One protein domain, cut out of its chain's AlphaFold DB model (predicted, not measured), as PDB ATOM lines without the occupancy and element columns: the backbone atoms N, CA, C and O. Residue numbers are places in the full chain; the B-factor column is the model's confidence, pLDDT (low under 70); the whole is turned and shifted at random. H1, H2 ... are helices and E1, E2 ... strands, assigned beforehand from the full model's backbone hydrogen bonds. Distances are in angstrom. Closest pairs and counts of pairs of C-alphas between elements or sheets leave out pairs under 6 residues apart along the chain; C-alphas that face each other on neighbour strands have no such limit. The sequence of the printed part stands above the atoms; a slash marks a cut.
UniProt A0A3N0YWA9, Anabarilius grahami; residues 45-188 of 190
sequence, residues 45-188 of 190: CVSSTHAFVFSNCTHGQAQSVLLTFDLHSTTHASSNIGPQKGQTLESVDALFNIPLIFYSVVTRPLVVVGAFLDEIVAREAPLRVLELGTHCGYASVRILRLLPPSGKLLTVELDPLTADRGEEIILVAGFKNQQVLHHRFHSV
ATOM      1  N   CYS A  45     -38.747  42.418  53.526       63.19
ATOM      2  CA  CYS A  45     -37.984  42.421  52.264       63.19
ATOM      3  C   CYS A  45     -38.835  42.100  51.023       63.19
ATOM      4  O   CYS A  45     -38.800  42.859  50.062       63.19
ATOM      5  N   VAL A  46     -39.654  41.036  51.040       75.50
ATOM      6  CA  VAL A  46     -40.335  40.536  49.822       75.50
ATOM      7  C   VAL A  46     -41.213  41.599  49.160       75.50
ATOM      8  O   VAL A  46     -41.121  41.780  47.953       75.50
ATOM      9  N   SER A  47     -42.043  42.319  49.925       82.62
ATOM     10  CA  SER A  47     -42.961  43.332  49.372       82.62
ATOM     11  C   SER A  47     -42.218  44.473  48.680       82.62
ATOM     12  O   SER A  47     -42.595  44.889  47.590       82.62
ATOM     13  N   SER A  48     -41.174  44.981  49.342       85.94
ATOM     14  CA  SER A  48     -40.382  46.116  48.868       85.94
ATOM     15  C   SER A  48     -39.556  45.722  47.649       85.94
ATOM     16  O   SER A  48     -39.602  46.392  46.620       85.94
ATOM     17  N   THR A  49     -38.880  44.575  47.729       87.81
ATOM     18  CA  THR A  49     -38.118  44.015  46.616       87.81
ATOM     19  C   THR A  49     -39.021  43.738  45.420       87.81
ATOM     20  O   THR A  49     -38.679  44.130  44.310       87.81
ATOM     21  N   HIS A  50     -40.185  43.122  45.638       91.81
ATOM     22  CA  HIS A  50     -41.170  42.896  44.587       91.81
ATOM     23  C   HIS A  50     -41.567  44.207  43.906       91.81
ATOM     24  O   HIS A  50     -41.397  44.341  42.702       91.81
ATOM     25  N   ALA A  51     -42.037  45.195  44.677       92.38
ATOM     26  CA  ALA A  51     -42.492  46.472  44.132       92.38
ATOM     27  C   ALA A  51     -41.387  47.194  43.347       92.38
ATOM     28  O   ALA A  51     -41.645  47.726  42.266       92.38
ATOM     29  N   PHE A  52     -40.155  47.180  43.863       92.94
ATOM     30  CA  PHE A  52     -39.005  47.766  43.186       92.94
ATOM     31  C   PHE A  52     -38.707  47.051  41.869       92.94
ATOM     32  O   PHE A  52     -38.609  47.703  40.833       92.94
ATOM     33  N   VAL A  53     -38.594  45.722  41.885       92.69
ATOM     34  CA  VAL A  53     -38.244  44.957  40.684       92.69
ATOM     35  C   VAL A  53     -39.342  45.044  39.641       92.69
ATOM     36  O   VAL A  53     -39.052  45.374  38.495       92.69
ATOM     37  N   PHE A  54     -40.591  44.840  40.049       94.12
ATOM     38  CA  PHE A  54     -41.752  44.931  39.177       94.12
ATOM     39  C   PHE A  54     -41.818  46.291  38.470       94.12
ATOM     40  O   PHE A  54     -42.018  46.347  37.266       94.12
ATOM     41  N   SER A  55     -41.571  47.392  39.189       95.19
ATOM     42  CA  SER A  55     -41.681  48.742  38.615       95.19
ATOM     43  C   SER A  55     -40.482  49.169  37.760       95.19
ATOM     44  O   SER A  55     -40.611  50.096  36.967       95.19
ATOM     45  N   ASN A  56     -39.310  48.554  37.946       95.69
ATOM     46  CA  ASN A  56     -38.059  49.004  37.317       95.69
ATOM     47  C   ASN A  56     -37.492  48.012  36.290       95.69
ATOM     48  O   ASN A  56     -36.508  48.327  35.623       95.69
ATOM     49  N   CYS A  57     -38.044  46.804  36.176       94.88
ATOM     50  CA  CYS A  57     -37.610  45.833  35.176       94.88
ATOM     51  C   CYS A  57     -38.300  46.049  33.822       94.88
ATOM     52  O   CYS A  57     -39.420  46.546  33.729       94.88
ATOM     53  N   THR A  58     -37.641  45.604  32.756       96.62
ATOM     54  CA  THR A  58     -38.261  45.477  31.440       96.62
ATOM     55  C   THR A  58     -39.008  44.151  31.366       96.62
ATOM     56  O   THR A  58     -38.399  43.078  31.405       96.62
ATOM     57  N   HIS A  59     -40.332  44.221  31.227       95.38
ATOM     58  CA  HIS A  59     -41.179  43.034  31.141       95.38
ATOM     59  C   HIS A  59     -40.833  42.190  29.903       95.38
ATOM     60  O   HIS A  59     -40.503  42.709  28.836       95.38
ATOM     61  N   GLY A  60     -40.909  40.869  30.047       93.81
ATOM     62  CA  GLY A  60     -40.511  39.895  29.035       93.81
ATOM     63  C   GLY A  60     -39.000  39.661  28.940       93.81
ATOM     64  O   GLY A  60     -38.575  38.863  28.108       93.81
ATOM     65  N   GLN A  61     -38.183  40.328  29.766       94.69
ATOM     66  CA  GLN A  61     -36.730  40.153  29.775       94.69
ATOM     67  C   GLN A  61     -36.235  39.662  31.136       94.69
ATOM     68  O   GLN A  61     -35.909  40.454  32.022       94.69
ATOM     69  N   ALA A  62     -36.073  38.344  31.271       93.69
ATOM     70  CA  ALA A  62     -35.522  37.715  32.473       93.69
ATOM     71  C   ALA A  62     -34.191  38.342  32.928       93.69
ATOM     72  O   ALA A  62     -33.970  38.536  34.120       93.69
ATOM     73  N   GLN A  63     -33.317  38.721  31.990       94.19
ATOM     74  CA  GLN A  63     -32.051  39.369  32.332       94.19
ATOM     75  C   GLN A  63     -32.246  40.758  32.954       94.19
ATOM     76  O   GLN A  63     -31.541  41.097  33.899       94.19
ATOM     77  N   SER A  64     -33.214  41.545  32.469       95.88
ATOM     78  CA  SER A  64     -33.534  42.849  33.060       95.88
ATOM     79  C   SER A  64     -34.073  42.686  34.479       95.88
ATOM     80  O   SER A  64     -33.590  43.357  35.384       95.88
ATOM     81  N   VAL A  65     -34.986  41.732  34.695       94.75
ATOM     82  CA  VAL A  65     -35.506  41.393  36.030       94.75
ATOM     83  C   VAL A  65     -34.366  41.084  37.005       94.75
ATOM     84  O   VAL A  65     -34.322  41.642  38.101       94.75
ATOM     85  N   LEU A  66     -33.409  40.244  36.601       91.88
ATOM     86  CA  LEU A  66     -32.276  39.864  37.450       91.88
ATOM     87  C   LEU A  66     -31.313  41.018  37.732       91.88
ATOM     88  O   LEU A  66     -30.871  41.158  38.869       91.88
ATOM     89  N   LEU A  67     -31.045  41.880  36.750       91.19
ATOM     90  CA  LEU A  67     -30.248  43.089  36.972       91.19
ATOM     91  C   LEU A  67     -30.926  44.040  37.961       91.19
ATOM     92  O   LEU A  67     -30.255  44.618  38.813       91.19
ATOM     93  N   THR A  68     -32.251  44.177  37.897       92.31
ATOM     94  CA  THR A  68     -33.003  45.006  38.845       92.31
ATOM     95  C   THR A  68     -32.981  44.412  40.256       92.31
ATOM     96  O   THR A  68     -32.864  45.156  41.230       92.31
ATOM     97  N   PHE A  69     -33.026  43.083  40.392       89.81
ATOM     98  CA  PHE A  69     -32.801  42.408  41.675       89.81
ATOM     99  C   PHE A  69     -31.402  42.675  42.232       89.81
ATOM    100  O   PHE A  69     -31.264  43.016  43.409       89.81
ATOM    101  N   ASP A  70     -30.376  42.553  41.394       87.31
ATOM    102  CA  ASP A  70     -28.995  42.794  41.796       87.31
ATOM    103  C   ASP A  70     -28.811  44.267  42.215       87.31
ATOM    104  O   ASP A  70     -28.250  44.533  43.278       87.31
ATOM    105  N   LEU A  71     -29.388  45.222  41.476       88.75
ATOM    106  CA  LEU A  71     -29.413  46.647  41.836       88.75
ATOM    107  C   LEU A  71     -30.156  46.914  43.157       88.75
ATOM    108  O   LEU A  71     -29.735  47.738  43.968       88.75
ATOM    109  N   HIS A  72     -31.259  46.213  43.412       85.44
ATOM    110  CA  HIS A  72     -31.951  46.318  44.694       85.44
ATOM    111  C   HIS A  72     -31.077  45.792  45.843       85.44
ATOM    112  O   HIS A  72     -31.054  46.379  46.923       85.44
ATOM    113  N   SER A  73     -30.314  44.721  45.604       79.50
ATOM    114  CA  SER A  73     -29.451  44.097  46.613       79.50
ATOM    115  C   SER A  73     -28.235  44.944  47.011       79.50
ATOM    116  O   SER A  73     -27.728  44.789  48.121       79.50
ATOM    117  N   THR A  74     -27.782  45.864  46.148       78.25
ATOM    118  CA  THR A  74     -26.700  46.805  46.494       78.25
ATOM    119  C   THR A  74     -27.181  47.931  47.403       78.25
ATOM    120  O   THR A  74     -26.411  48.445  48.209       78.25
ATOM    121  N   THR A  75     -28.456  48.306  47.292       74.31
ATOM    122  CA  THR A  75     -29.065  49.404  48.056       74.31
ATOM    123  C   THR A  75     -29.759  48.923  49.329       74.31
ATOM    124  O   THR A  75     -29.874  49.681  50.291       74.31
ATOM    125  N   HIS A  76     -30.185  47.658  49.367       71.69
ATOM    126  CA  HIS A  76     -30.900  47.053  50.483       71.69
ATOM    127  C   HIS A  76     -30.280  45.700  50.832       71.69
ATOM    128  O   HIS A  76     -30.246  44.781  50.014       71.69
ATOM    129  N   ALA A  77     -29.829  45.547  52.079       58.69
ATOM    130  CA  ALA A  77     -29.311  44.274  52.558       58.69
ATOM    131  C   ALA A  77     -30.412  43.199  52.505       58.69
ATOM    132  O   ALA A  77     -31.350  43.213  53.301       58.69
ATOM    133  N   SER A  78     -30.279  42.248  51.580       60.06
ATOM    134  CA  SER A  78     -31.151  41.075  51.484       60.06
ATOM    135  C   SER A  78     -30.345  39.805  51.754       60.06
ATOM    136  O   SER A  78     -29.181  39.713  51.359       60.06
ATOM    137  N   SER A  79     -30.930  38.810  52.424       53.19
ATOM    138  CA  SER A  79     -30.236  37.546  52.720       53.19
ATOM    139  C   SER A  79     -30.104  36.619  51.509       53.19
ATOM    140  O   SER A  79     -29.138  35.863  51.462       53.19
ATOM    141  N   ASN A  80     -31.005  36.736  50.525       56.59
ATOM    142  CA  ASN A  80     -31.245  35.706  49.504       56.59
ATOM    143  C   ASN A  80     -31.079  36.200  48.050       56.59
ATOM    144  O   ASN A  80     -31.359  35.448  47.122       56.59
ATOM    145  N   ILE A  81     -30.682  37.460  47.836       63.22
ATOM    146  CA  ILE A  81     -30.561  38.074  46.503       63.22
ATOM    147  C   ILE A  81     -29.136  38.600  46.341       63.22
ATOM    148  O   ILE A  81     -28.637  39.318  47.211       63.22
ATOM    149  N   GLY A  82     -28.499  38.230  45.231       60.88
ATOM    150  CA  GLY A  82     -27.196  38.739  44.817       60.88
ATOM    151  C   GLY A  82     -26.382  37.722  43.999       60.88
ATOM    152  O   GLY A  82     -26.485  36.509  44.219       60.88
ATOM    153  N   PRO A  83     -25.515  38.192  43.084       56.09
ATOM    154  CA  PRO A  83     -24.781  37.317  42.172       56.09
ATOM    155  C   PRO A  83     -23.606  36.576  42.839       56.09
ATOM    156  O   PRO A  83     -23.271  35.481  42.394       56.09
ATOM    157  N   GLN A  84     -23.001  37.134  43.901       56.53
ATOM    158  CA  GLN A  84     -21.720  36.671  44.474       56.53
ATOM    159  C   GLN A  84     -21.696  36.520  46.010       56.53
ATOM    160  O   GLN A  84     -20.628  36.565  46.613       56.53
ATOM    161  N   LYS A  85     -22.833  36.353  46.696       49.00
ATOM    162  CA  LYS A  85     -22.897  36.413  48.176       49.00
ATOM    163  C   LYS A  85     -22.272  35.209  48.934       49.00
ATOM    164  O   LYS A  85     -22.773  34.804  49.977       49.00
ATOM    165  N   GLY A  86     -21.192  34.622  48.411       43.53
ATOM    166  CA  GLY A  86     -20.585  33.355  48.832       43.53
ATOM    167  C   GLY A  86     -19.270  33.437  49.610       43.53
ATOM    168  O   GLY A  86     -18.664  32.398  49.846       43.53
ATOM    169  N   GLN A  87     -18.798  34.612  50.031       34.41
ATOM    170  CA  GLN A  87     -17.538  34.713  50.786       34.41
ATOM    171  C   GLN A  87     -17.706  34.377  52.279       34.41
ATOM    172  O   GLN A  87     -17.431  35.220  53.125       34.41
ATOM    173  N   THR A  88     -18.168  33.170  52.632       37.41
ATOM    174  CA  THR A  88     -17.858  32.550  53.946       37.41
ATOM    175  C   THR A  88     -18.081  31.027  53.995       37.41
ATOM    176  O   THR A  88     -18.490  30.512  55.028       37.41
ATOM    177  N   LEU A  89     -17.856  30.264  52.918       43.31
ATOM    178  CA  LEU A  89     -18.044  28.799  52.951       43.31
ATOM    179  C   LEU A  89     -16.989  28.039  52.121       43.31
ATOM    180  O   LEU A  89     -17.307  27.060  51.464       43.31
ATOM    181  N   GLU A  90     -15.710  28.422  52.196       38.12
ATOM    182  CA  GLU A  90     -14.614  27.618  51.606       38.12
ATOM    183  C   GLU A  90     -14.315  26.307  52.372       38.12
ATOM    184  O   GLU A  90     -13.400  25.566  52.033       38.12
ATOM    185  N   SER A  91     -15.076  25.974  53.418       35.56
ATOM    186  CA  SER A  91     -14.804  24.797  54.263       35.56
ATOM    187  C   SER A  91     -15.732  23.596  54.026       35.56
ATOM    188  O   SER A  91     -15.711  22.660  54.822       35.56
ATOM    189  N   VAL A  92     -16.549  23.580  52.965       41.28
ATOM    190  CA  VAL A  92     -17.518  22.487  52.698       41.28
ATOM    191  C   VAL A  92     -17.232  21.645  51.449       41.28
ATOM    192  O   VAL A  92     -17.877  20.611  51.268       41.28
ATOM    193  N   ASP A  93     -16.227  22.000  50.648       39.97
ATOM    194  CA  ASP A  93     -15.901  21.283  49.404       39.97
ATOM    195  C   ASP A  93     -15.249  19.909  49.638       39.97
ATOM    196  O   ASP A  93     -15.365  19.006  48.810       39.97
ATOM    197  N   ALA A  94     -14.646  19.681  50.808       37.47
ATOM    198  CA  ALA A  94     -13.936  18.433  51.107       37.47
ATOM    199  C   ALA A  94     -14.846  17.211  51.375       37.47
ATOM    200  O   ALA A  94     -14.352  16.088  51.450       37.47
ATOM    201  N   LEU A  95     -16.166  17.391  51.513       35.75
ATOM    202  CA  LEU A  95     -17.102  16.315  51.889       35.75
ATOM    203  C   LEU A  95     -17.969  15.783  50.730       35.75
ATOM    204  O   LEU A  95     -18.779  14.885  50.952       35.75
ATOM    205  N   PHE A  96     -17.820  16.302  49.504       38.53
ATOM    206  CA  PHE A  96     -18.806  16.113  48.423       38.53
ATOM    207  C   PHE A  96     -18.453  15.110  47.315       38.53
ATOM    208  O   PHE A  96     -19.152  15.049  46.305       38.53
ATOM    209  N   ASN A  97     -17.445  14.254  47.502       35.38
ATOM    210  CA  ASN A  97     -17.115  13.222  46.512       35.38
ATOM    211  C   ASN A  97     -17.966  11.938  46.662       35.38
ATOM    212  O   ASN A  97     -17.431  10.855  46.889       35.38
ATOM    213  N   ILE A  98     -19.297  12.054  46.557       33.75
ATOM    214  CA  ILE A  98     -20.215  10.909  46.397       33.75
ATOM    215  C   ILE A  98     -21.237  11.234  45.292       33.75
ATOM    216  O   ILE A  98     -21.866  12.294  45.342       33.75
ATOM    217  N   PRO A  99     -21.461  10.336  44.310       39.00
ATOM    218  CA  PRO A  99     -22.386  10.575  43.208       39.00
ATOM    219  C   PRO A  99     -23.839  10.409  43.680       39.00
ATOM    220  O   PRO A  99     -24.419   9.330  43.595       39.00
ATOM    221  N   LEU A 100     -24.441  11.484  44.196       35.19
ATOM    222  CA  LEU A 100     -25.862  11.544  44.572       35.19
ATOM    223  C   LEU A 100     -26.535  12.776  43.950       35.19
ATOM    224  O   LEU A 100     -26.913  13.748  44.608       35.19
ATOM    225  N   ILE A 101     -26.691  12.698  42.630       41.31
ATOM    226  CA  ILE A 101     -27.349  13.678  41.760       41.31
ATOM    227  C   ILE A 101     -28.871  13.564  41.944       41.31
ATOM    228  O   ILE A 101     -29.563  12.929  41.161       41.31
ATOM    229  N   PHE A 102     -29.382  14.101  43.051       36.44
ATOM    230  CA  PHE A 102     -30.798  14.477  43.247       36.44
ATOM    231  C   PHE A 102     -31.002  15.245  44.564       36.44
ATOM    232  O   PHE A 102     -32.008  15.922  44.750       36.44
ATOM    233  N   TYR A 103     -30.039  15.150  45.489       33.19
ATOM    234  CA  TYR A 103     -30.192  15.612  46.870       33.19
ATOM    235  C   TYR A 103     -29.894  17.107  47.090       33.19
ATOM    236  O   TYR A 103     -30.308  17.673  48.096       33.19
ATOM    237  N   SER A 104     -29.179  17.769  46.174       33.12
ATOM    238  CA  SER A 104     -28.557  19.069  46.488       33.12
ATOM    239  C   SER A 104     -29.515  20.270  46.486       33.12
ATOM    240  O   SER A 104     -29.222  21.275  47.126       33.12
ATOM    241  N   VAL A 105     -30.675  20.187  45.827       38.94
ATOM    242  CA  VAL A 105     -31.581  21.351  45.714       38.94
ATOM    243  C   VAL A 105     -32.546  21.465  46.903       38.94
ATOM    244  O   VAL A 105     -33.024  22.552  47.206       38.94
ATOM    245  N   VAL A 106     -32.813  20.372  47.625       37.09
ATOM    246  CA  VAL A 106     -33.996  20.281  48.502       37.09
ATOM    247  C   VAL A 106     -33.696  20.478  49.999       37.09
ATOM    248  O   VAL A 106     -34.616  20.762  50.759       37.09
ATOM    249  N   THR A 107     -32.444  20.376  50.467       27.89
ATOM    250  CA  THR A 107     -32.170  20.304  51.925       27.89
ATOM    251  C   THR A 107     -31.148  21.295  52.487       27.89
ATOM    252  O   THR A 107     -30.613  21.043  53.566       27.89
ATOM    253  N   ARG A 108     -30.840  22.416  51.822       30.95
ATOM    254  CA  ARG A 108     -29.864  23.388  52.358       30.95
ATOM    255  C   ARG A 108     -30.506  24.751  52.630       30.95
ATOM    256  O   ARG A 108     -31.164  25.268  51.732       30.95
ATOM    257  N   PRO A 109     -30.335  25.343  53.833       33.50
ATOM    258  CA  PRO A 109     -30.811  26.695  54.109       33.50
ATOM    259  C   PRO A 109     -30.122  27.656  53.132       33.50
ATOM    260  O   PRO A 109     -28.900  27.785  53.096       33.50
ATOM    261  N   LEU A 110     -30.945  28.222  52.259       40.41
ATOM    262  CA  LEU A 110     -30.595  28.679  50.924       40.41
ATOM    263  C   LEU A 110     -30.005  30.099  50.943       40.41
ATOM    264  O   LEU A 110     -30.697  31.063  50.637       40.41
ATOM    265  N   VAL A 111     -28.714  30.246  51.251       40.62
ATOM    266  CA  VAL A 111     -27.943  31.380  50.706       40.62
ATOM    267  C   VAL A 111     -27.453  30.945  49.329       40.62
ATOM    268  O   VAL A 111     -26.335  30.463  49.172       40.62
ATOM    269  N   VAL A 112     -28.326  31.021  48.322       49.72
ATOM    270  CA  VAL A 112     -27.911  30.768  46.939       49.72
ATOM    271  C   VAL A 112     -27.061  31.938  46.478       49.72
ATOM    272  O   VAL A 112     -27.540  33.057  46.304       49.72
ATOM    273  N   VAL A 113     -25.785  31.655  46.240       60.75
ATOM    274  CA  VAL A 113     -24.968  32.473  45.352       60.75
ATOM    275  C   VAL A 113     -25.530  32.266  43.961       60.75
ATOM    276  O   VAL A 113     -25.456  31.153  43.438       60.75
ATOM    277  N   GLY A 114     -26.109  33.309  43.367       67.94
ATOM    278  CA  GLY A 114     -26.701  33.190  42.044       67.94
ATOM    279  C   GLY A 114     -25.760  32.483  41.055       67.94
ATOM    280  O   GLY A 114     -26.131  31.480  40.450       67.94
ATOM    281  N   ALA A 115     -24.511  32.930  40.934       71.44
ATOM    282  CA  ALA A 115     -23.572  32.362  39.962       71.44
ATOM    283  C   ALA A 115     -23.416  30.826  40.054       71.44
ATOM    284  O   ALA A 115     -23.370  30.156  39.026       71.44
ATOM    285  N   PHE A 116     -23.434  30.258  41.262       76.00
ATOM    286  CA  PHE A 116     -23.333  28.809  41.457       76.00
ATOM    287  C   PHE A 116     -24.575  28.060  40.962       76.00
ATOM    288  O   PHE A 116     -24.476  27.000  40.346       76.00
ATOM    289  N   LEU A 117     -25.763  28.630  41.194       77.19
ATOM    290  CA  LEU A 117     -27.005  28.060  40.676       77.19
ATOM    291  C   LEU A 117     -27.022  28.066  39.145       77.19
ATOM    292  O   LEU A 117     -27.485  27.098  38.547       77.19
ATOM    293  N   ASP A 118     -26.486  29.116  38.514       84.31
ATOM    294  CA  ASP A 118     -26.388  29.152  37.051       84.31
ATOM    295  C   ASP A 118     -25.487  28.053  36.516       84.31
ATOM    296  O   ASP A 118     -25.860  27.364  35.572       84.31
ATOM    297  N   GLU A 119     -24.313  27.893  37.127       82.81
ATOM    298  CA  GLU A 119     -23.335  26.899  36.703       82.81
ATOM    299  C   GLU A 119     -23.946  25.496  36.722       82.81
ATOM    300  O   GLU A 119     -23.861  24.772  35.732       82.81
ATOM    301  N   ILE A 120     -24.628  25.133  37.812       80.06
ATOM    302  CA  ILE A 120     -25.267  23.820  37.934       80.06
ATOM    303  C   ILE A 120     -26.376  23.653  36.898       80.06
ATOM    304  O   ILE A 120     -26.418  22.632  36.219       80.06
ATOM    305  N   VAL A 121     -27.286  24.620  36.754       83.38
ATOM    306  CA  VAL A 121     -28.419  24.460  35.826       83.38
ATOM    307  C   VAL A 121     -27.930  24.400  34.378       83.38
ATOM    308  O   VAL A 121     -28.416  23.566  33.615       83.38
ATOM    309  N   ALA A 122     -26.937  25.216  34.016       86.44
ATOM    310  CA  ALA A 122     -26.336  25.201  32.688       86.44
ATOM    311  C   ALA A 122     -25.582  23.892  32.405       86.44
ATOM    312  O   ALA A 122     -25.689  23.354  31.305       86.44
ATOM    313  N   ARG A 123     -24.842  23.366  33.390       82.75
ATOM    314  CA  ARG A 123     -24.075  22.121  33.250       82.75
ATOM    315  C   ARG A 123     -24.972  20.891  33.160       82.75
ATOM    316  O   ARG A 123     -24.730  20.022  32.330       82.75
ATOM    317  N   GLU A 124     -25.986  20.807  34.017       81.88
ATOM    318  CA  GLU A 124     -26.829  19.613  34.147       81.88
ATOM    319  C   GLU A 124     -28.040  19.622  33.194       81.88
ATOM    320  O   GLU A 124     -28.633  18.572  32.953       81.88
ATOM    321  N   ALA A 125     -28.435  20.791  32.671       81.19
ATOM    322  CA  ALA A 125     -29.570  20.991  31.761       81.19
ATOM    323  C   ALA A 125     -30.845  20.190  32.142       81.19
ATOM    324  O   ALA A 125     -31.391  19.440  31.321       81.19
ATOM    325  N   PRO A 126     -31.346  20.307  33.389       82.25
ATOM    326  CA  PRO A 126     -32.417  19.450  33.880       82.25
ATOM    327  C   PRO A 126     -33.750  19.715  33.167       82.25
ATOM    328  O   PRO A 126     -34.131  20.850  32.902       82.25
ATOM    329  N   LEU A 127     -34.535  18.658  32.930       80.88
ATOM    330  CA  LEU A 127     -35.898  18.787  32.386       80.88
ATOM    331  C   LEU A 127     -36.945  19.141  33.453       80.88
ATOM    332  O   LEU A 127     -38.047  19.580  33.123       80.88
ATOM    333  N   ARG A 128     -36.653  18.888  34.729       80.62
ATOM    334  CA  ARG A 128     -37.564  19.138  35.850       80.62
ATOM    335  C   ARG A 128     -36.766  19.609  37.055       80.62
ATOM    336  O   ARG A 128     -35.822  18.931  37.447       80.62
ATOM    337  N   VAL A 129     -37.173  20.723  37.649       80.25
ATOM    338  CA  VAL A 129     -36.573  21.280  38.866       80.25
ATOM    339  C   VAL A 129     -37.661  21.458  39.918       80.25
ATOM    340  O   VAL A 129     -38.764  21.881  39.586       80.25
ATOM    341  N   LEU A 130     -37.356  21.111  41.170       79.12
ATOM    342  CA  LEU A 130     -38.192  21.407  42.332       79.12
ATOM    343  C   LEU A 130     -37.504  22.486  43.169       79.12
ATOM    344  O   LEU A 130     -36.388  22.274  43.635       79.12
ATOM    345  N   GLU A 131     -38.184  23.602  43.381       80.19
ATOM    346  CA  GLU A 131     -37.781  24.684  44.275       80.19
ATOM    347  C   GLU A 131     -38.687  24.687  45.513       80.19
ATOM    348  O   GLU A 131     -39.910  24.586  45.412       80.19
ATOM    349  N   LEU A 132     -38.084  24.777  46.699       77.38
ATOM    350  CA  LEU A 132     -38.802  24.927  47.964       77.38
ATOM    351  C   LEU A 132     -38.528  26.328  48.518       77.38
ATOM    352  O   LEU A 132     -37.427  26.600  48.993       77.38
ATOM    353  N   GLY A 133     -39.541  27.190  48.459       75.75
ATOM    354  CA  GLY A 133     -39.476  28.604  48.818       75.75
ATOM    355  C   GLY A 133     -39.238  29.503  47.607       75.75
ATOM    356  O   GLY A 133     -38.111  29.938  47.379       75.75
ATOM    357  N   THR A 134     -40.303  29.817  46.857       81.44
ATOM    358  CA  THR A 134     -40.266  30.760  45.720       81.44
ATOM    359  C   THR A 134     -39.733  32.135  46.135       81.44
ATOM    360  O   THR A 134     -39.064  32.817  45.354       81.44
ATOM    361  N   HIS A 135     -40.024  32.576  47.367       84.75
ATOM    362  CA  HIS A 135     -39.737  33.933  47.827       84.75
ATOM    363  C   HIS A 135     -40.257  34.979  46.809       84.75
ATOM    364  O   HIS A 135     -41.378  34.889  46.326       84.75
ATOM    365  N   CYS A 136     -39.446  35.973  46.446       85.75
ATOM    366  CA  CYS A 136     -39.748  36.963  45.409       85.75
ATOM    367  C   CYS A 136     -39.432  36.490  43.975       85.75
ATOM    368  O   CYS A 136     -39.377  37.323  43.082       85.75
ATOM    369  N   GLY A 137     -39.147  35.205  43.742       88.44
ATOM    370  CA  GLY A 137     -38.923  34.647  42.401       88.44
ATOM    371  C   GLY A 137     -37.512  34.823  41.814       88.44
ATOM    372  O   GLY A 137     -37.289  34.465  40.660       88.44
ATOM    373  N   TYR A 138     -36.535  35.347  42.571       88.94
ATOM    374  CA  TYR A 138     -35.164  35.573  42.066       88.94
ATOM    375  C   TYR A 138     -34.489  34.277  41.588       88.94
ATOM    376  O   TYR A 138     -34.010  34.205  40.456       88.94
ATOM    377  N   ALA A 139     -34.465  33.243  42.436       87.00
ATOM    378  CA  ALA A 139     -33.882  31.947  42.089       87.00
ATOM    379  C   ALA A 139     -34.673  31.262  40.963       87.00
ATOM    380  O   ALA A 139     -34.067  30.774  40.007       87.00
ATOM    381  N   SER A 140     -36.005  31.343  41.001       90.31
ATOM    382  CA  SER A 140     -36.900  30.812  39.973       90.31
ATOM    383  C   SER A 140     -36.572  31.360  38.580       90.31
ATOM    384  O   SER A 140     -36.398  30.586  37.640       90.31
ATOM    385  N   VAL A 141     -36.404  32.682  38.441       92.75
ATOM    386  CA  VAL A 141     -36.040  33.338  37.167       92.75
ATOM    387  C   VAL A 141     -34.652  32.899  36.686       92.75
ATOM    388  O   VAL A 141     -34.449  32.690  35.487       92.75
ATOM    389  N   ARG A 142     -33.694  32.708  37.604       90.88
ATOM    390  CA  ARG A 142     -32.340  32.226  37.270       90.88
ATOM    391  C   ARG A 142     -32.334  30.782  36.785       90.88
ATOM    392  O   ARG A 142     -31.600  30.475  35.854       90.88
ATOM    393  N   ILE A 143     -33.160  29.924  37.378       88.94
ATOM    394  CA  ILE A 143     -33.331  28.541  36.926       88.94
ATOM    395  C   ILE A 143     -34.003  28.541  35.554       88.94
ATOM    396  O   ILE A 143     -33.450  28.001  34.601       88.94
ATOM    397  N   LEU A 144     -35.165  29.189  35.437       91.62
ATOM    398  CA  LEU A 144     -36.006  29.150  34.238       91.62
ATOM    399  C   LEU A 144     -35.293  29.643  32.979       91.62
ATOM    400  O   LEU A 144     -35.463  29.038  31.924       91.62
ATOM    401  N   ARG A 145     -34.458  30.688  33.077       93.19
ATOM    402  CA  ARG A 145     -33.717  31.213  31.912       93.19
ATOM    403  C   ARG A 145     -32.674  30.237  31.356       93.19
ATOM    404  O   ARG A 145     -32.225  30.431  30.232       93.19
ATOM    405  N   LEU A 146     -32.253  29.251  32.151       92.44
ATOM    406  CA  LEU A 146     -31.224  28.271  31.794       92.44
ATOM    407  C   LEU A 146     -31.799  26.881  31.510       92.44
ATOM    408  O   LEU A 146     -31.062  25.996  31.079       92.44
ATOM    409  N   LEU A 147     -33.098  26.670  31.739       87.38
ATOM    410  CA  LEU A 147     -33.734  25.405  31.399       87.38
ATOM    411  C   LEU A 147     -33.811  25.220  29.875       87.38
ATOM    412  O   LEU A 147     -34.010  26.186  29.134       87.38
ATOM    413  N   PRO A 148     -33.730  23.968  29.388       85.94
ATOM    414  CA  PRO A 148     -34.052  23.670  27.999       85.94
ATOM    415  C   PRO A 148     -35.522  24.030  27.692       85.94
ATOM    416  O   PRO A 148     -36.342  24.089  28.611       85.94
ATOM    417  N   PRO A 149     -35.922  24.189  26.414       84.81
ATOM    418  CA  PRO A 149     -37.287  24.594  26.046       84.81
ATOM    419  C   PRO A 149     -38.414  23.703  26.600       84.81
ATOM    420  O   PRO A 149     -39.535  24.166  26.797       84.81
ATOM    421  N   SER A 150     -38.125  22.420  26.842       83.88
ATOM    422  CA  SER A 150     -39.041  21.436  27.434       83.88
ATOM    423  C   SER A 150     -38.921  21.312  28.960       83.88
ATOM    424  O   SER A 150     -39.645  20.520  29.570       83.88
ATOM    425  N   GLY A 151     -38.008  22.069  29.569       83.06
ATOM    426  CA  GLY A 151     -37.760  22.095  30.999       83.06
ATOM    427  C   GLY A 151     -38.905  22.739  31.775       83.06
ATOM    428  O   GLY A 151     -39.598  23.632  31.283       83.06
ATOM    429  N   LYS A 152     -39.123  22.261  33.001       83.81
ATOM    430  CA  LYS A 152     -40.166  22.765  33.898       83.81
ATOM    431  C   LYS A 152     -39.633  23.014  35.300       83.81
ATOM    432  O   LYS A 152     -38.889  22.192  35.834       83.81
ATOM    433  N   LEU A 153     -40.092  24.098  35.911       83.25
ATOM    434  CA  LEU A 153     -39.881  24.405  37.320       83.25
ATOM    435  C   LEU A 153     -41.184  24.169  38.091       83.25
ATOM    436  O   LEU A 153     -42.221  24.743  37.769       83.25
ATOM    437  N   LEU A 154     -41.130  23.318  39.109       81.81
ATOM    438  CA  LEU A 154     -42.147  23.218  40.149       81.81
ATOM    439  C   LEU A 154     -41.616  23.971  41.359       81.81
ATOM    440  O   LEU A 154     -40.522  23.672  41.825       81.81
ATOM    441  N   THR A 155     -42.379  24.922  41.871       79.69
ATOM    442  CA  THR A 155     -41.978  25.667  43.061       79.69
ATOM    443  C   THR A 155     -43.093  25.659  44.099       79.69
ATOM    444  O   THR A 155     -44.282  25.656  43.755       79.69
ATOM    445  N   VAL A 156     -42.703  25.571  45.369       78.56
ATOM    446  CA  VAL A 156     -43.624  25.482  46.500       78.56
ATOM    447  C   VAL A 156     -43.289  26.560  47.515       78.56
ATOM    448  O   VAL A 156     -42.220  26.533  48.118       78.56
ATOM    449  N   GLU A 157     -44.229  27.468  47.757       77.19
ATOM    450  CA  GLU A 157     -44.109  28.524  48.764       77.19
ATOM    451  C   GLU A 157     -45.178  28.357  49.851       77.19
ATOM    452  O   GLU A 157     -46.335  28.005  49.582       77.19
ATOM    453  N   LEU A 158     -44.767  28.569  51.102       74.19
ATOM    454  CA  LEU A 158     -45.622  28.418  52.274       74.19
ATOM    455  C   LEU A 158     -46.512  29.643  52.470       74.19
ATOM    456  O   LEU A 158     -47.693  29.483  52.772       74.19
ATOM    457  N   ASP A 159     -45.954  30.846  52.323       75.88
ATOM    458  CA  ASP A 159     -46.692  32.095  52.501       75.88
ATOM    459  C   ASP A 159     -47.419  32.495  51.204       75.88
ATOM    460  O   ASP A 159     -46.754  32.861  50.236       75.88
ATOM    461  N   PRO A 160     -48.766  32.491  51.155       78.88
ATOM    462  CA  PRO A 160     -49.509  32.743  49.918       78.88
ATOM    463  C   PRO A 160     -49.214  34.104  49.281       78.88
ATOM    464  O   PRO A 160     -49.158  34.193  48.064       78.88
ATOM    465  N   LEU A 161     -48.991  35.145  50.090       83.25
ATOM    466  CA  LEU A 161     -48.693  36.493  49.597       83.25
ATOM    467  C   LEU A 161     -47.302  36.569  48.951       83.25
ATOM    468  O   LEU A 161     -47.101  37.257  47.954       83.25
ATOM    469  N   THR A 162     -46.322  35.890  49.542       81.94
ATOM    470  CA  THR A 162     -44.983  35.736  48.963       81.94
ATOM    471  C   THR A 162     -45.050  34.908  47.687       81.94
ATOM    472  O   THR A 162     -44.439  35.287  46.694       81.94
ATOM    473  N   ALA A 163     -45.861  33.850  47.695       83.88
ATOM    474  CA  ALA A 163     -46.123  33.007  46.541       83.88
ATOM    475  C   ALA A 163     -46.657  33.850  45.363       83.88
ATOM    476  O   ALA A 163     -46.088  33.811  44.275       83.88
ATOM    477  N   ASP A 164     -47.682  34.675  45.600       88.31
ATOM    478  CA  ASP A 164     -48.278  35.554  44.580       88.31
ATOM    479  C   ASP A 164     -47.238  36.495  43.954       88.31
ATOM    480  O   ASP A 164     -47.157  36.634  42.738       88.31
ATOM    481  N   ARG A 165     -46.363  37.083  44.774       89.38
ATOM    482  CA  ARG A 165     -45.291  37.975  44.299       89.38
ATOM    483  C   ARG A 165     -44.208  37.251  43.514       89.38
ATOM    484  O   ARG A 165     -43.660  37.804  42.565       89.38
ATOM    485  N   GLY A 166     -43.853  36.041  43.935       89.44
ATOM    486  CA  GLY A 166     -42.935  35.194  43.184       89.44
ATOM    487  C   GLY A 166     -43.500  34.862  41.804       89.44
ATOM    488  O   GLY A 166     -42.795  34.990  40.805       89.44
ATOM    489  N   GLU A 167     -44.786  34.515  41.741       90.50
ATOM    490  CA  GLU A 167     -45.508  34.244  40.497       90.50
ATOM    491  C   GLU A 167     -45.575  35.479  39.585       90.50
ATOM    492  O   GLU A 167     -45.234  35.383  38.407       90.50
ATOM    493  N   GLU A 168     -45.905  36.656  40.126       92.50
ATOM    494  CA  GLU A 168     -45.893  37.924  39.384       92.50
ATOM    495  C   GLU A 168     -44.518  38.210  38.762       92.50
ATOM    496  O   GLU A 168     -44.433  38.523  37.572       92.50
ATOM    497  N   ILE A 169     -43.432  38.028  39.522       93.94
ATOM    498  CA  ILE A 169     -42.057  38.228  39.038       93.94
ATOM    499  C   ILE A 169     -41.700  37.261  37.907       93.94
ATOM    500  O   ILE A 169     -41.096  37.656  36.907       93.94
ATOM    501  N   ILE A 170     -42.076  35.992  38.046       93.12
ATOM    502  CA  ILE A 170     -41.856  34.966  37.023       93.12
ATOM    503  C   ILE A 170     -42.592  35.334  35.726       93.12
ATOM    504  O   ILE A 170     -42.017  35.217  34.637       93.12
ATOM    505  N   LEU A 171     -43.829  35.822  35.837       92.81
ATOM    506  CA  LEU A 171     -44.638  36.250  34.698       92.81
ATOM    507  C   LEU A 171     -44.041  37.481  34.005       92.81
ATOM    508  O   LEU A 171     -43.878  37.468  32.782       92.81
ATOM    509  N   VAL A 172     -43.651  38.523  34.751       94.62
ATOM    510  CA  VAL A 172     -43.017  39.713  34.145       94.62
ATOM    511  C   VAL A 172     -41.627  39.416  33.591       94.62
ATOM    512  O   VAL A 172     -41.202  40.092  32.663       94.62
ATOM    513  N   ALA A 173     -40.935  38.374  34.060       94.19
ATOM    514  CA  ALA A 173     -39.695  37.895  33.442       94.19
ATOM    515  C   ALA A 173     -39.909  37.230  32.067       94.19
ATOM    516  O   ALA A 173     -38.936  37.017  31.340       94.19
ATOM    517  N   GLY A 174     -41.160  36.942  31.687       92.50
ATOM    518  CA  GLY A 174     -41.537  36.371  30.392       92.50
ATOM    519  C   GLY A 174     -41.801  34.862  30.406       92.50
ATOM    520  O   GLY A 174     -42.053  34.286  29.345       92.50
ATOM    521  N   PHE A 175     -41.771  34.214  31.573       91.06
ATOM    522  CA  PHE A 175     -42.065  32.786  31.698       91.06
ATOM    523  C   PHE A 175     -43.566  32.553  31.885       91.06
ATOM    524  O   PHE A 175     -44.251  33.317  32.556       91.06
ATOM    525  N   LYS A 176     -44.096  31.491  31.269       81.81
ATOM    526  CA  LYS A 176     -45.535  31.168  31.282       81.81
ATOM    527  C   LYS A 176     -45.827  29.957  32.170       81.81
ATOM    528  O   LYS A 176     -44.971  29.093  32.345       81.81
ATOM    529  N   ASN A 177     -47.086  29.802  32.586       70.19
ATOM    530  CA  ASN A 177     -47.581  28.692  33.425       70.19
ATOM    531  C   ASN A 177     -47.294  27.282  32.867       70.19
ATOM    532  O   ASN A 177     -47.319  26.296  33.592       70.19
ATOM    533  N   GLN A 178     -47.005  27.141  31.571       61.75
ATOM    534  CA  GLN A 178     -46.637  25.843  30.996       61.75
ATOM    535  C   GLN A 178     -45.220  25.385  31.403       61.75
ATOM    536  O   GLN A 178     -44.939  24.182  31.420       61.75
ATOM    537  N   GLN A 179     -44.349  26.343  31.732       61.22
ATOM    538  CA  GLN A 179     -42.975  26.135  32.200       61.22
ATOM    539  C   GLN A 179     -42.885  26.150  33.732       61.22
ATOM    540  O   GLN A 179     -41.919  25.625  34.284       61.22
ATOM    541  N   VAL A 180     -43.895  26.708  34.411       67.31
ATOM    542  CA  VAL A 180     -43.900  26.901  35.863       67.31
ATOM    543  C   VAL A 180     -45.176  26.354  36.478       67.31
ATOM    544  O   VAL A 180     -46.269  26.843  36.209       67.31
ATOM    545  N   LEU A 181     -45.024  25.361  37.346       66.12
ATOM    546  CA  LEU A 181     -46.083  24.925  38.245       66.12
ATOM    547  C   LEU A 181     -45.816  25.565  39.604       66.12
ATOM    548  O   LEU A 181     -44.875  25.190  40.297       66.12
ATOM    549  N   HIS A 182     -46.631  26.543  39.975       63.03
ATOM    550  CA  HIS A 182     -46.556  27.193  41.275       63.03
ATOM    551  C   HIS A 182     -47.613  26.559  42.188       63.03
ATOM    552  O   HIS A 182     -48.799  26.565  41.860       63.03
ATOM    553  N   HIS A 183     -47.193  25.906  43.272       63.28
ATOM    554  CA  HIS A 183     -48.109  25.303  44.244       63.28
ATOM    555  C   HIS A 183     -47.992  26.023  45.581       63.28
ATOM    556  O   HIS A 183     -46.906  26.177  46.138       63.28
ATOM    557  N   ARG A 184     -49.137  26.424  46.136       62.69
ATOM    558  CA  ARG A 184     -49.199  26.911  47.515       62.69
ATOM    559  C   ARG A 184     -49.108  25.691  48.427       62.69
ATOM    560  O   ARG A 184     -49.776  24.693  48.181       62.69
ATOM    561  N   PHE A 185     -48.324  25.748  49.499       50.88
ATOM    562  CA  PHE A 185     -48.114  24.587  50.380       50.88
ATOM    563  C   PHE A 185     -49.427  23.971  50.916       50.88
ATOM    564  O   PHE A 185     -49.507  22.765  51.143       50.88
ATOM    565  N   HIS A 186     -50.483  24.781  51.052       44.72
ATOM    566  CA  HIS A 186     -51.812  24.329  51.474       44.72
ATOM    567  C   HIS A 186     -52.481  23.342  50.497       44.72
ATOM    568  O   HIS A 186     -53.285  22.533  50.940       44.72
ATOM    569  N   SER A 187     -52.135  23.366  49.203       40.41
ATOM    570  CA  SER A 187     -52.696  22.479  48.170       40.41
ATOM    571  C   SER A 187     -51.858  21.221  47.907       40.41
ATOM    572  O   SER A 187     -52.172  20.465  46.999       40.41
ATOM    573  N   VAL A 188     -50.762  21.010  48.646       40.72
ATOM    574  CA  VAL A 188     -49.875  19.833  48.502       40.72
ATOM    575  C   VAL A 188     -50.185  18.756  49.560       40.72
ATOM    576  O   VAL A 188     -49.658  17.648  49.498       40.72
TER     577      VAL A 188
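What this domain is: This is residues 45 to 188 of the 190 residues of a protein of Anabarilius grahami (UniProt A0A3N0YWA9). A small parallel sheet of three strands, E1, E2 and E3, has H4 and H5 over one face and no named helix over the other; H1 and H2 pack behind these two helices, away from the sheet, and H3 packs beside H4. A long loop between H2 and H3 swings away from this body, and its residues 88 to 100 stick out. The printed part has 144 residues, with five named helices and three named strands in the order H1 H2 H3 E1 H4 E2 H5 E3; the sheet order is E1 E2 E3, and the class is mixed, helices and strands. The whole is compact, with a radius of gyration of the C-alphas of 14.9 A and spans of 44 by 34 by 29 A.

Where its parts are: The strands are E1, residues 128 to 132, E2, residues 152 to 157 and 16.4 A long, and E3, residues 180 to 184, which ends at C-alpha 184 (-49.199, 26.911, 47.515). Between them come H4, residues 138 to 144, and H5, residues 160 to 172, 18.4 A long. H1, residues 45 to 56, begins at C-alpha 45 (-37.984, 42.421, 52.264) and is 16.3 A long. H2, residues 62 to 75, measures 20.5 A, and H3, residues 114 to 124, 15.7 A.

How they stand to each other: E1 and E2 are parallel, with N 131 and O 154 2.8 A apart, within hydrogen-bond range. E2 and E3 are parallel too, with N 181 and O 153 at 2.9 A. H4 and H5 are on the same face, at heights over the sheet of 9.5 A and 9.6 A, in two layers, helices on one face of a sheet. Both run along the strands. E1, H4, E2 and E2, H5, E3 are strand-helix-strand units, parallel neighbour strands joined through a helix, each with a right-handed crossover. H4 touches H5 at a steep tilt of 51 degrees, the C-alphas of Val 141 and Ile 170 being closest at 6.0 A; H5 touches H4 with residues 166 to 170 alone. H1 touches H5, closest at C-alphas 50 and 165, 6.4 A. H2 touches H1, closest at C-alphas 68 and 53, 5.6 A, and H4, closest at C-alphas 62 and 141, 6.4 A. H3 touches H4, closest at C-alphas 121 and 143, 6.5 A. Every O i to N i+4 pair is within hydrogen-bond range in H1, H3, H4 and H5; in H2, 9 of 10 are.

The domain as a whole: The C-alphas of Ser 55 and Ile 98 are the farthest apart, 44.2 A. The printed part has no cut. The link from H2 to H3, 38 residues, is long. Mean pLDDT of the printed part is 72.5; residue 45, residues 77 to 114 and residues 178 to 188 are under 70.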